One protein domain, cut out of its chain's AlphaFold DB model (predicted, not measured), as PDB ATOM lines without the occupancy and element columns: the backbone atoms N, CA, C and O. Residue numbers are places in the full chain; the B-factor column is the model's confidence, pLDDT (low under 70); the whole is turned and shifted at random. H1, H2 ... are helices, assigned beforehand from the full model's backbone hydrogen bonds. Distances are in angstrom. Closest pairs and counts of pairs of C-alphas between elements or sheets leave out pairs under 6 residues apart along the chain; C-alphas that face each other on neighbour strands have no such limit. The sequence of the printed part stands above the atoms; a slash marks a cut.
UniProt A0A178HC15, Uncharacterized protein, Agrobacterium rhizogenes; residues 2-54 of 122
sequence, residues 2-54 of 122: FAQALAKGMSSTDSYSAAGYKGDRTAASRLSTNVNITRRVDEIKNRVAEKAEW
ATOM      1  N   PHE A   2      36.463   3.152   8.977       87.75
ATOM      2  CA  PHE A   2      37.736   3.217   9.736       87.75
ATOM      3  C   PHE A   2      38.947   2.508   9.095       87.75
ATOM      4  O   PHE A   2      39.950   3.145   8.793       87.75
ATOM      5  N   ALA A   3      38.841   1.204   8.807       90.06
ATOM      6  CA  ALA A   3      39.935   0.438   8.194       90.06
ATOM      7  C   ALA A   3      40.339   0.960   6.799       90.06
ATOM      8  O   ALA A   3      41.496   0.873   6.405       90.06
ATOM      9  N   GLN A   4      39.396   1.535   6.046       89.31
ATOM     10  CA  GLN A   4      39.690   2.124   4.738       89.31
ATOM     11  C   GLN A   4      40.456   3.446   4.873       89.31
ATOM     12  O   GLN A   4      41.347   3.702   4.073       89.31
ATOM     13  N   ALA A   5      40.131   4.269   5.874       88.88
ATOM     14  CA  ALA A   5      40.858   5.504   6.170       88.88
ATOM     15  C   ALA A   5      42.300   5.213   6.629       88.88
ATOM     16  O   ALA A   5      43.242   5.806   6.103       88.88
ATOM     17  N   LEU A   6      42.488   4.205   7.488       88.69
ATOM     18  CA  LEU A   6      43.816   3.722   7.885       88.69
ATOM     19  C   LEU A   6      44.635   3.205   6.694       88.69
ATOM     20  O   LEU A   6      45.813   3.525   6.562       88.69
ATOM     21  N   ALA A   7      44.019   2.432   5.794       88.94
ATOM     22  CA  ALA A   7      44.694   1.937   4.594       88.94
ATOM     23  C   ALA A   7      45.124   3.066   3.636       88.94
ATOM     24  O   ALA A   7      46.090   2.898   2.898       88.94
ATOM     25  N   LYS A   8      44.443   4.218   3.682       86.25
ATOM     26  CA  LYS A   8      44.799   5.443   2.950       86.25
ATOM     27  C   LYS A   8      45.873   6.289   3.652       86.25
ATOM     28  O   LYS A   8      46.233   7.336   3.129       86.25
ATOM     29  N   GLY A   9      46.374   5.861   4.815       86.88
ATOM     30  CA  GLY A   9      47.444   6.541   5.554       86.88
ATOM     31  C   GLY A   9      46.977   7.595   6.561       86.88
ATOM     32  O   GLY A   9      47.808   8.325   7.095       86.88
ATOM     33  N   MET A  10      45.674   7.690   6.847       88.31
ATOM     34  CA  MET A  10      45.168   8.594   7.886       88.31
ATOM     35  C   MET A  10      45.556   8.108   9.288       88.31
ATOM     36  O   MET A  10      45.687   6.905   9.533       88.31
ATOM     37  N   SER A  11      45.688   9.041  10.239       89.69
ATOM     38  CA  SER A  11      45.948   8.687  11.636       89.69
ATOM     39  C   SER A  11      44.772   7.902  12.233       89.69
ATOM     40  O   SER A  11      43.638   7.978  11.749       89.69
ATOM     41  N   SER A  12      45.018   7.132  13.299       87.25
ATOM     42  CA  SER A  12      43.943   6.382  13.967       87.25
ATOM     43  C   SER A  12      42.858   7.302  14.518       87.25
ATOM     44  O   SER A  12      41.685   6.979  14.389       87.25
ATOM     45  N   THR A  13      43.215   8.460  15.071       88.12
ATOM     46  CA  THR A  13      42.235   9.423  15.592       88.12
ATOM     47  C   THR A  13      41.377  10.000  14.466       88.12
ATOM     48  O   THR A  13      40.152   9.977  14.560       88.12
ATOM     49  N   ASP A  14      41.998  10.424  13.364       85.94
ATOM     50  CA  ASP A  14      41.277  11.030  12.237       85.94
ATOM     51  C   ASP A  14      40.387  10.007  11.536       85.94
ATOM     52  O   ASP A  14      39.237  10.288  11.209       85.94
ATOM     53  N   SER A  15      40.887   8.780  11.374       88.31
ATOM     54  CA  SER A  15      40.118   7.665  10.822       88.31
ATOM     55  C   SER A  15      38.891   7.346  11.677       88.31
ATOM     56  O   SER A  15      37.855   6.952  11.138       88.31
ATOM     57  N   TYR A  16      39.007   7.479  13.004       89.19
ATOM     58  CA  TYR A  16      37.939   7.192  13.966       89.19
ATOM     59  C   TYR A  16      36.823   8.231  13.864       89.19
ATOM     60  O   TYR A  16      35.661   7.865  13.678       89.19
ATOM     61  N   SER A  17      37.200   9.511  13.859       88.44
ATOM     62  CA  SER A  17      36.289  10.638  13.653       88.44
ATOM     63  C   SER A  17      35.627  10.587  12.275       88.44
ATOM     64  O   SER A  17      34.408  10.697  12.169       88.44
ATOM     65  N   ALA A  18      36.398  10.325  11.214       86.38
ATOM     66  CA  ALA A  18      35.884  10.201   9.849       86.38
ATOM     67  C   ALA A  18      34.927   9.010   9.671       86.38
ATOM     68  O   ALA A  18      34.083   9.009   8.778       86.38
ATOM     69  N   ALA A  19      35.041   7.982  10.516       87.38
ATOM     70  CA  ALA A  19      34.113   6.859  10.543       87.38
ATOM     71  C   ALA A  19      32.827   7.143  11.343       87.38
ATOM     72  O   ALA A  19      31.959   6.273  11.388       87.38
ATOM     73  N   GLY A  20      32.698   8.330  11.945       87.25
ATOM     74  CA  GLY A  20      31.531   8.743  12.725       87.25
ATOM     75  C   GLY A  20      31.491   8.173  14.142       87.25
ATOM     76  O   GLY A  20      30.451   8.245  14.798       87.25
ATOM     77  N   TYR A  21      32.592   7.595  14.630       86.69
ATOM     78  CA  TYR A  21      32.649   7.110  16.004       86.69
ATOM     79  C   TYR A  21      32.781   8.274  16.987       86.69
ATOM     80  O   TYR A  21      33.533   9.220  16.766       86.69
ATOM     81  N   LYS A  22      32.062   8.176  18.108       81.19
ATOM     82  CA  LYS A  22      32.173   9.105  19.236       81.19
ATOM     83  C   LYS A  22      33.118   8.502  20.275       81.19
ATOM     84  O   LYS A  22      32.869   7.391  20.735       81.19
ATOM     85  N   GLY A  23      34.189   9.206  20.634       74.06
ATOM     86  CA  GLY A  23      35.126   8.767  21.672       74.06
ATOM     87  C   GLY A  23      36.517   9.388  21.554       74.06
ATOM     88  O   GLY A  23      36.810  10.114  20.606       74.06
ATOM     89  N   ASP A  24      37.371   9.064  22.525       79.44
ATOM     90  CA  ASP A  24      38.702   9.657  22.673       79.44
ATOM     91  C   ASP A  24      39.793   8.889  21.910       79.44
ATOM     92  O   ASP A  24      39.635   7.722  21.530       79.44
ATOM     93  N   ARG A  25      40.971   9.512  21.766       85.81
ATOM     94  CA  ARG A  25      42.169   8.935  21.119       85.81
ATOM     95  C   ARG A  25      42.506   7.515  21.599       85.81
ATOM     96  O   ARG A  25      42.956   6.687  20.809       85.81
ATOM     97  N   THR A  26      42.267   7.209  22.871       87.81
ATOM     98  CA  THR A  26      42.510   5.878  23.451       87.81
ATOM     99  C   THR A  26      41.589   4.808  22.859       87.81
ATOM    100  O   THR A  26      42.038   3.694  22.591       87.81
ATOM    101  N   ALA A  27      40.316   5.126  22.607       85.94
ATOM    102  CA  ALA A  27      39.380   4.210  21.953       85.94
ATOM    103  C   ALA A  27      39.776   3.969  20.489       85.94
ATOM    104  O   ALA A  27      39.794   2.822  20.037       85.94
ATOM    105  N   ALA A  28      40.199   5.024  19.786       86.25
ATOM    106  CA  ALA A  28      40.740   4.916  18.435       86.25
ATOM    107  C   ALA A  28      41.989   4.017  18.381       86.25
ATOM    108  O   ALA A  28      42.095   3.162  17.503       86.25
ATOM    109  N   SER A  29      42.901   4.160  19.350       88.50
ATOM    110  CA  SER A  29      44.111   3.335  19.447       88.50
ATOM    111  C   SER A  29      43.813   1.868  19.758       88.50
ATOM    112  O   SER A  29      44.512   0.992  19.264       88.50
ATOM    113  N   ARG A  30      42.793   1.575  20.571       89.00
ATOM    114  CA  ARG A  30      42.365   0.190  20.830       89.00
ATOM    115  C   ARG A  30      41.717  -0.443  19.604       89.00
ATOM    116  O   ARG A  30      41.877  -1.635  19.364       89.00
ATOM    117  N   LEU A  31      40.973   0.343  18.825       87.94
ATOM    118  CA  LEU A  31      40.346  -0.158  17.609       87.94
ATOM    119  C   LEU A  31      41.375  -0.391  16.494       87.94
ATOM    120  O   LEU A  31      41.224  -1.344  15.735       87.94
ATOM    121  N   SER A  32      42.424   0.431  16.393       85.12
ATOM    122  CA  SER A  32      43.475   0.241  15.386       85.12
ATOM    123  C   SER A  32      44.358  -0.979  15.644       85.12
ATOM    124  O   SER A  32      44.866  -1.551  14.686       85.12
ATOM    125  N   THR A  33      44.493  -1.424  16.896       89.06
ATOM    126  CA  THR A  33      45.209  -2.661  17.252       89.06
ATOM    127  C   THR A  33      44.329  -3.911  17.214       89.06
ATOM    128  O   THR A  33      44.821  -5.021  17.418       89.06
ATOM    129  N   ASN A  34      43.027  -3.773  16.943       92.62
ATOM    130  CA  ASN A  34      42.128  -4.915  16.843       92.62
ATOM    131  C   ASN A  34      42.498  -5.793  15.637       92.62
ATOM    132  O   ASN A  34      42.525  -5.319  14.502       92.62
ATOM    133  N   VAL A  35      42.687  -7.095  15.872       91.44
ATOM    134  CA  VAL A  35      43.132  -8.059  14.848       91.44
ATOM    135  C   VAL A  35      42.262  -8.063  13.586       91.44
ATOM    136  O   VAL A  35      42.779  -8.180  12.478       91.44
ATOM    137  N   ASN A  36      40.946  -7.869  13.722       91.50
ATOM    138  CA  ASN A  36      40.040  -7.828  12.574       91.50
ATOM    139  C   ASN A  36      40.230  -6.558  11.742       91.50
ATOM    140  O   ASN A  36      40.101  -6.602  10.519       91.50
ATOM    141  N   ILE A  37      40.541  -5.434  12.392       92.12
ATOM    142  CA  ILE A  37      40.830  -4.173  11.708       92.12
ATOM    143  C   ILE A  37      42.174  -4.262  10.995       92.12
ATOM    144  O   ILE A  37      42.224  -3.938   9.812       92.12
ATOM    145  N   THR A  38      43.219  -4.759  11.659       91.38
ATOM    146  CA  THR A  38      44.545  -4.953  11.053       91.38
ATOM    147  C   THR A  38      44.461  -5.850   9.825       91.38
ATOM    148  O   THR A  38      44.824  -5.421   8.733       91.38
ATOM    149  N   ARG A  39      43.834  -7.028   9.957       93.19
ATOM    150  CA  ARG A  39      43.602  -7.938   8.826       93.19
ATOM    151  C   ARG A  39      42.885  -7.238   7.674       93.19
ATOM    152  O   ARG A  39      43.259  -7.398   6.516       93.19
ATOM    153  N   ARG A  40      41.865  -6.429   7.971       93.62
ATOM    154  CA  ARG A  40      41.118  -5.710   6.935       93.62
ATOM    155  C   ARG A  40      41.943  -4.613   6.260       93.62
ATOM    156  O   ARG A  40      41.757  -4.379   5.068       93.62
ATOM    157  N   VAL A  41      42.816  -3.929   6.996       91.81
ATOM    158  CA  VAL A  41      43.761  -2.951   6.436       91.81
ATOM    159  C   VAL A  41      44.733  -3.653   5.490       91.81
ATOM    160  O   VAL A  41      44.909  -3.183   4.366       91.81
ATOM    161  N   ASP A  42      45.283  -4.797   5.892       90.12
ATOM    162  CA  ASP A  42      46.225  -5.573   5.081       90.12
ATOM    163  C   ASP A  42      45.567  -6.119   3.809       90.12
ATOM    164  O   ASP A  42      46.103  -5.955   2.719       90.12
ATOM    165  N   GLU A  43      44.342  -6.643   3.889       90.94
ATOM    166  CA  GLU A  43      43.557  -7.038   2.708       90.94
ATOM    167  C   GLU A  43      43.322  -5.882   1.722       90.94
ATOM    168  O   GLU A  43      43.219  -6.086   0.511       90.94
ATOM    169  N   ILE A  44      43.142  -4.655   2.218       90.25
ATOM    170  CA  ILE A  44      42.974  -3.478   1.357       90.25
ATOM    171  C   ILE A  44      44.314  -3.110   0.726       90.25
ATOM    172  O   ILE A  44      44.362  -2.901  -0.485       90.25
ATOM    173  N   LYS A  45      45.387  -3.063   1.518       86.12
ATOM    174  CA  LYS A  45      46.732  -2.734   1.038       86.12
ATOM    175  C   LYS A  45      47.234  -3.748   0.019       86.12
ATOM    176  O   LYS A  45      47.703  -3.324  -1.026       86.12
ATOM    177  N   ASN A  46      47.046  -5.043   0.253       84.56
ATOM    178  CA  ASN A  46      47.471  -6.101  -0.664       84.56
ATOM    179  C   ASN A  46      46.709  -6.050  -1.991       84.56
ATOM    180  O   ASN A  46      47.330  -6.122  -3.040       84.56
ATOM    181  N   ARG A  47      45.390  -5.812  -1.980       80.12
ATOM    182  CA  ARG A  47      44.622  -5.618  -3.229       80.12
ATOM    183  C   ARG A  47      45.041  -4.369  -3.998       80.12
ATOM    184  O   ARG A  47      44.942  -4.327  -5.221       80.12
ATOM    185  N   VAL A  48      45.429  -3.310  -3.288       77.75
ATOM    186  CA  VAL A  48      45.970  -2.104  -3.921       77.75
ATOM    187  C   VAL A  48      47.368  -2.377  -4.463       77.75
ATOM    188  O   VAL A  48      47.637  -1.953  -5.577       77.75
ATOM    189  N   ALA A  49      48.212  -3.105  -3.732       72.69
ATOM    190  CA  ALA A  49      49.545  -3.507  -4.162       72.69
ATOM    191  C   ALA A  49      49.486  -4.393  -5.413       72.69
ATOM    192  O   ALA A  49      50.121  -4.057  -6.397       72.69
ATOM    193  N   GLU A  50      48.621  -5.407  -5.447       69.12
ATOM    194  CA  GLU A  50      48.378  -6.267  -6.617       69.12
ATOM    195  C   GLU A  50      47.934  -5.459  -7.852       69.12
ATOM    196  O   GLU A  50      48.366  -5.700  -8.975       69.12
ATOM    197  N   LYS A  51      47.107  -4.421  -7.664       62.66
ATOM    198  CA  LYS A  51      46.749  -3.492  -8.753       62.66
ATOM    199  C   LYS A  51      47.862  -2.500  -9.095       62.66
ATOM    200  O   LYS A  51      47.921  -2.021 -10.230       62.66
ATOM    201  N   ALA A  52      48.688  -2.135  -8.121       62.84
ATOM    202  CA  ALA A  52      49.836  -1.255  -8.295       62.84
ATOM    203  C   ALA A  52      50.995  -1.971  -9.000       62.84
ATOM    204  O   ALA A  52      51.742  -1.306  -9.711       62.84
ATOM    205  N   GLU A  53      51.095  -3.299  -8.872       66.69
ATOM    206  CA  GLU A  53      52.050  -4.134  -9.611       66.69
ATOM    207  C   GLU A  53      51.871  -3.992 -11.122       66.69
ATOM    208  O   GLU A  53      52.847  -4.062 -11.860       66.69
ATOM    209  N   TRP A  54      50.660  -3.689 -11.598       69.75
ATOM    210  CA  TRP A  54      50.483  -3.199 -12.960       69.75
ATOM    211  C   TRP A  54      50.788  -1.711 -12.994       69.75
ATOM    212  O   TRP A  54      49.913  -0.887 -12.702       69.75
TER     213      TRP A  54
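What this domain is: This is residues 2 to 54 of the 122 residues of an uncharacterized protein of Agrobacterium rhizogenes (UniProt A0A178HC15). One long helix, H4, has a small head of three short helices gathered near its first half, and its last turns stick out free with residues 49 to 54. In the head H1 packs on H4, H2 packs on H1, and H3 packs across H2, with H3 joined to the beginning of H4 at a corner. The printed part has 53 residues with four named helices, in the order H1, H2, H3, H4, and no named strand: the class is all helix. It is only just compact, close to loose, with a radius of gyration of the C-alphas of 11.8 A, and spans 39 by 19 by 13 A.

Where its parts are: H1 is residues 2 to 7, beginning at C-alpha 2 at (37.736, 3.217, 9.736). H2 is residues 12 to 18 and H3 is residues 25 to 32. H4, residues 35 to 52, runs 25.0 A from C-alpha 35 at (43.132, -8.059, 14.848) to C-alpha 52 at (49.836, -1.255, -8.295).

How they stand to each other: H1 and H2 touch at a steep tilt of 56 degrees, opposite ways; their closest C-alphas, of Phe 2 and Ser 15, are 5.2 A apart. H1 touches H4 at a steep tilt of 41 degrees, the same way, and H4 does so with residues 37 to 45 alone; the closest C-alphas, of Ala 7 and Val 41, are 5.3 A apart. H2 and H3 touch about perpendicular, at 85 degrees, with the C-alphas of Thr 13 and Ala 28 closest at 5.5 A. H3 and H4 are close but not clearly touching, the C-alphas of Ser 32 and Thr 38 being closest at 6.8 A. H1 and H3 are near each other, and H2 and H4 are apart. In H1, H2, H3 and H4 every O i to N i+4 pair is within hydrogen-bond range.

The domain as a whole: The C-alphas farthest apart, of Gly 23 and Trp 54, are 39.7 A apart. The printed part has no cut and no long link; H1 to H2 and H3 to H4 are tight links, and H2 to H3 is short. The mean pLDDT of the printed part is 85.3, and residues 50 to 54 are under 70.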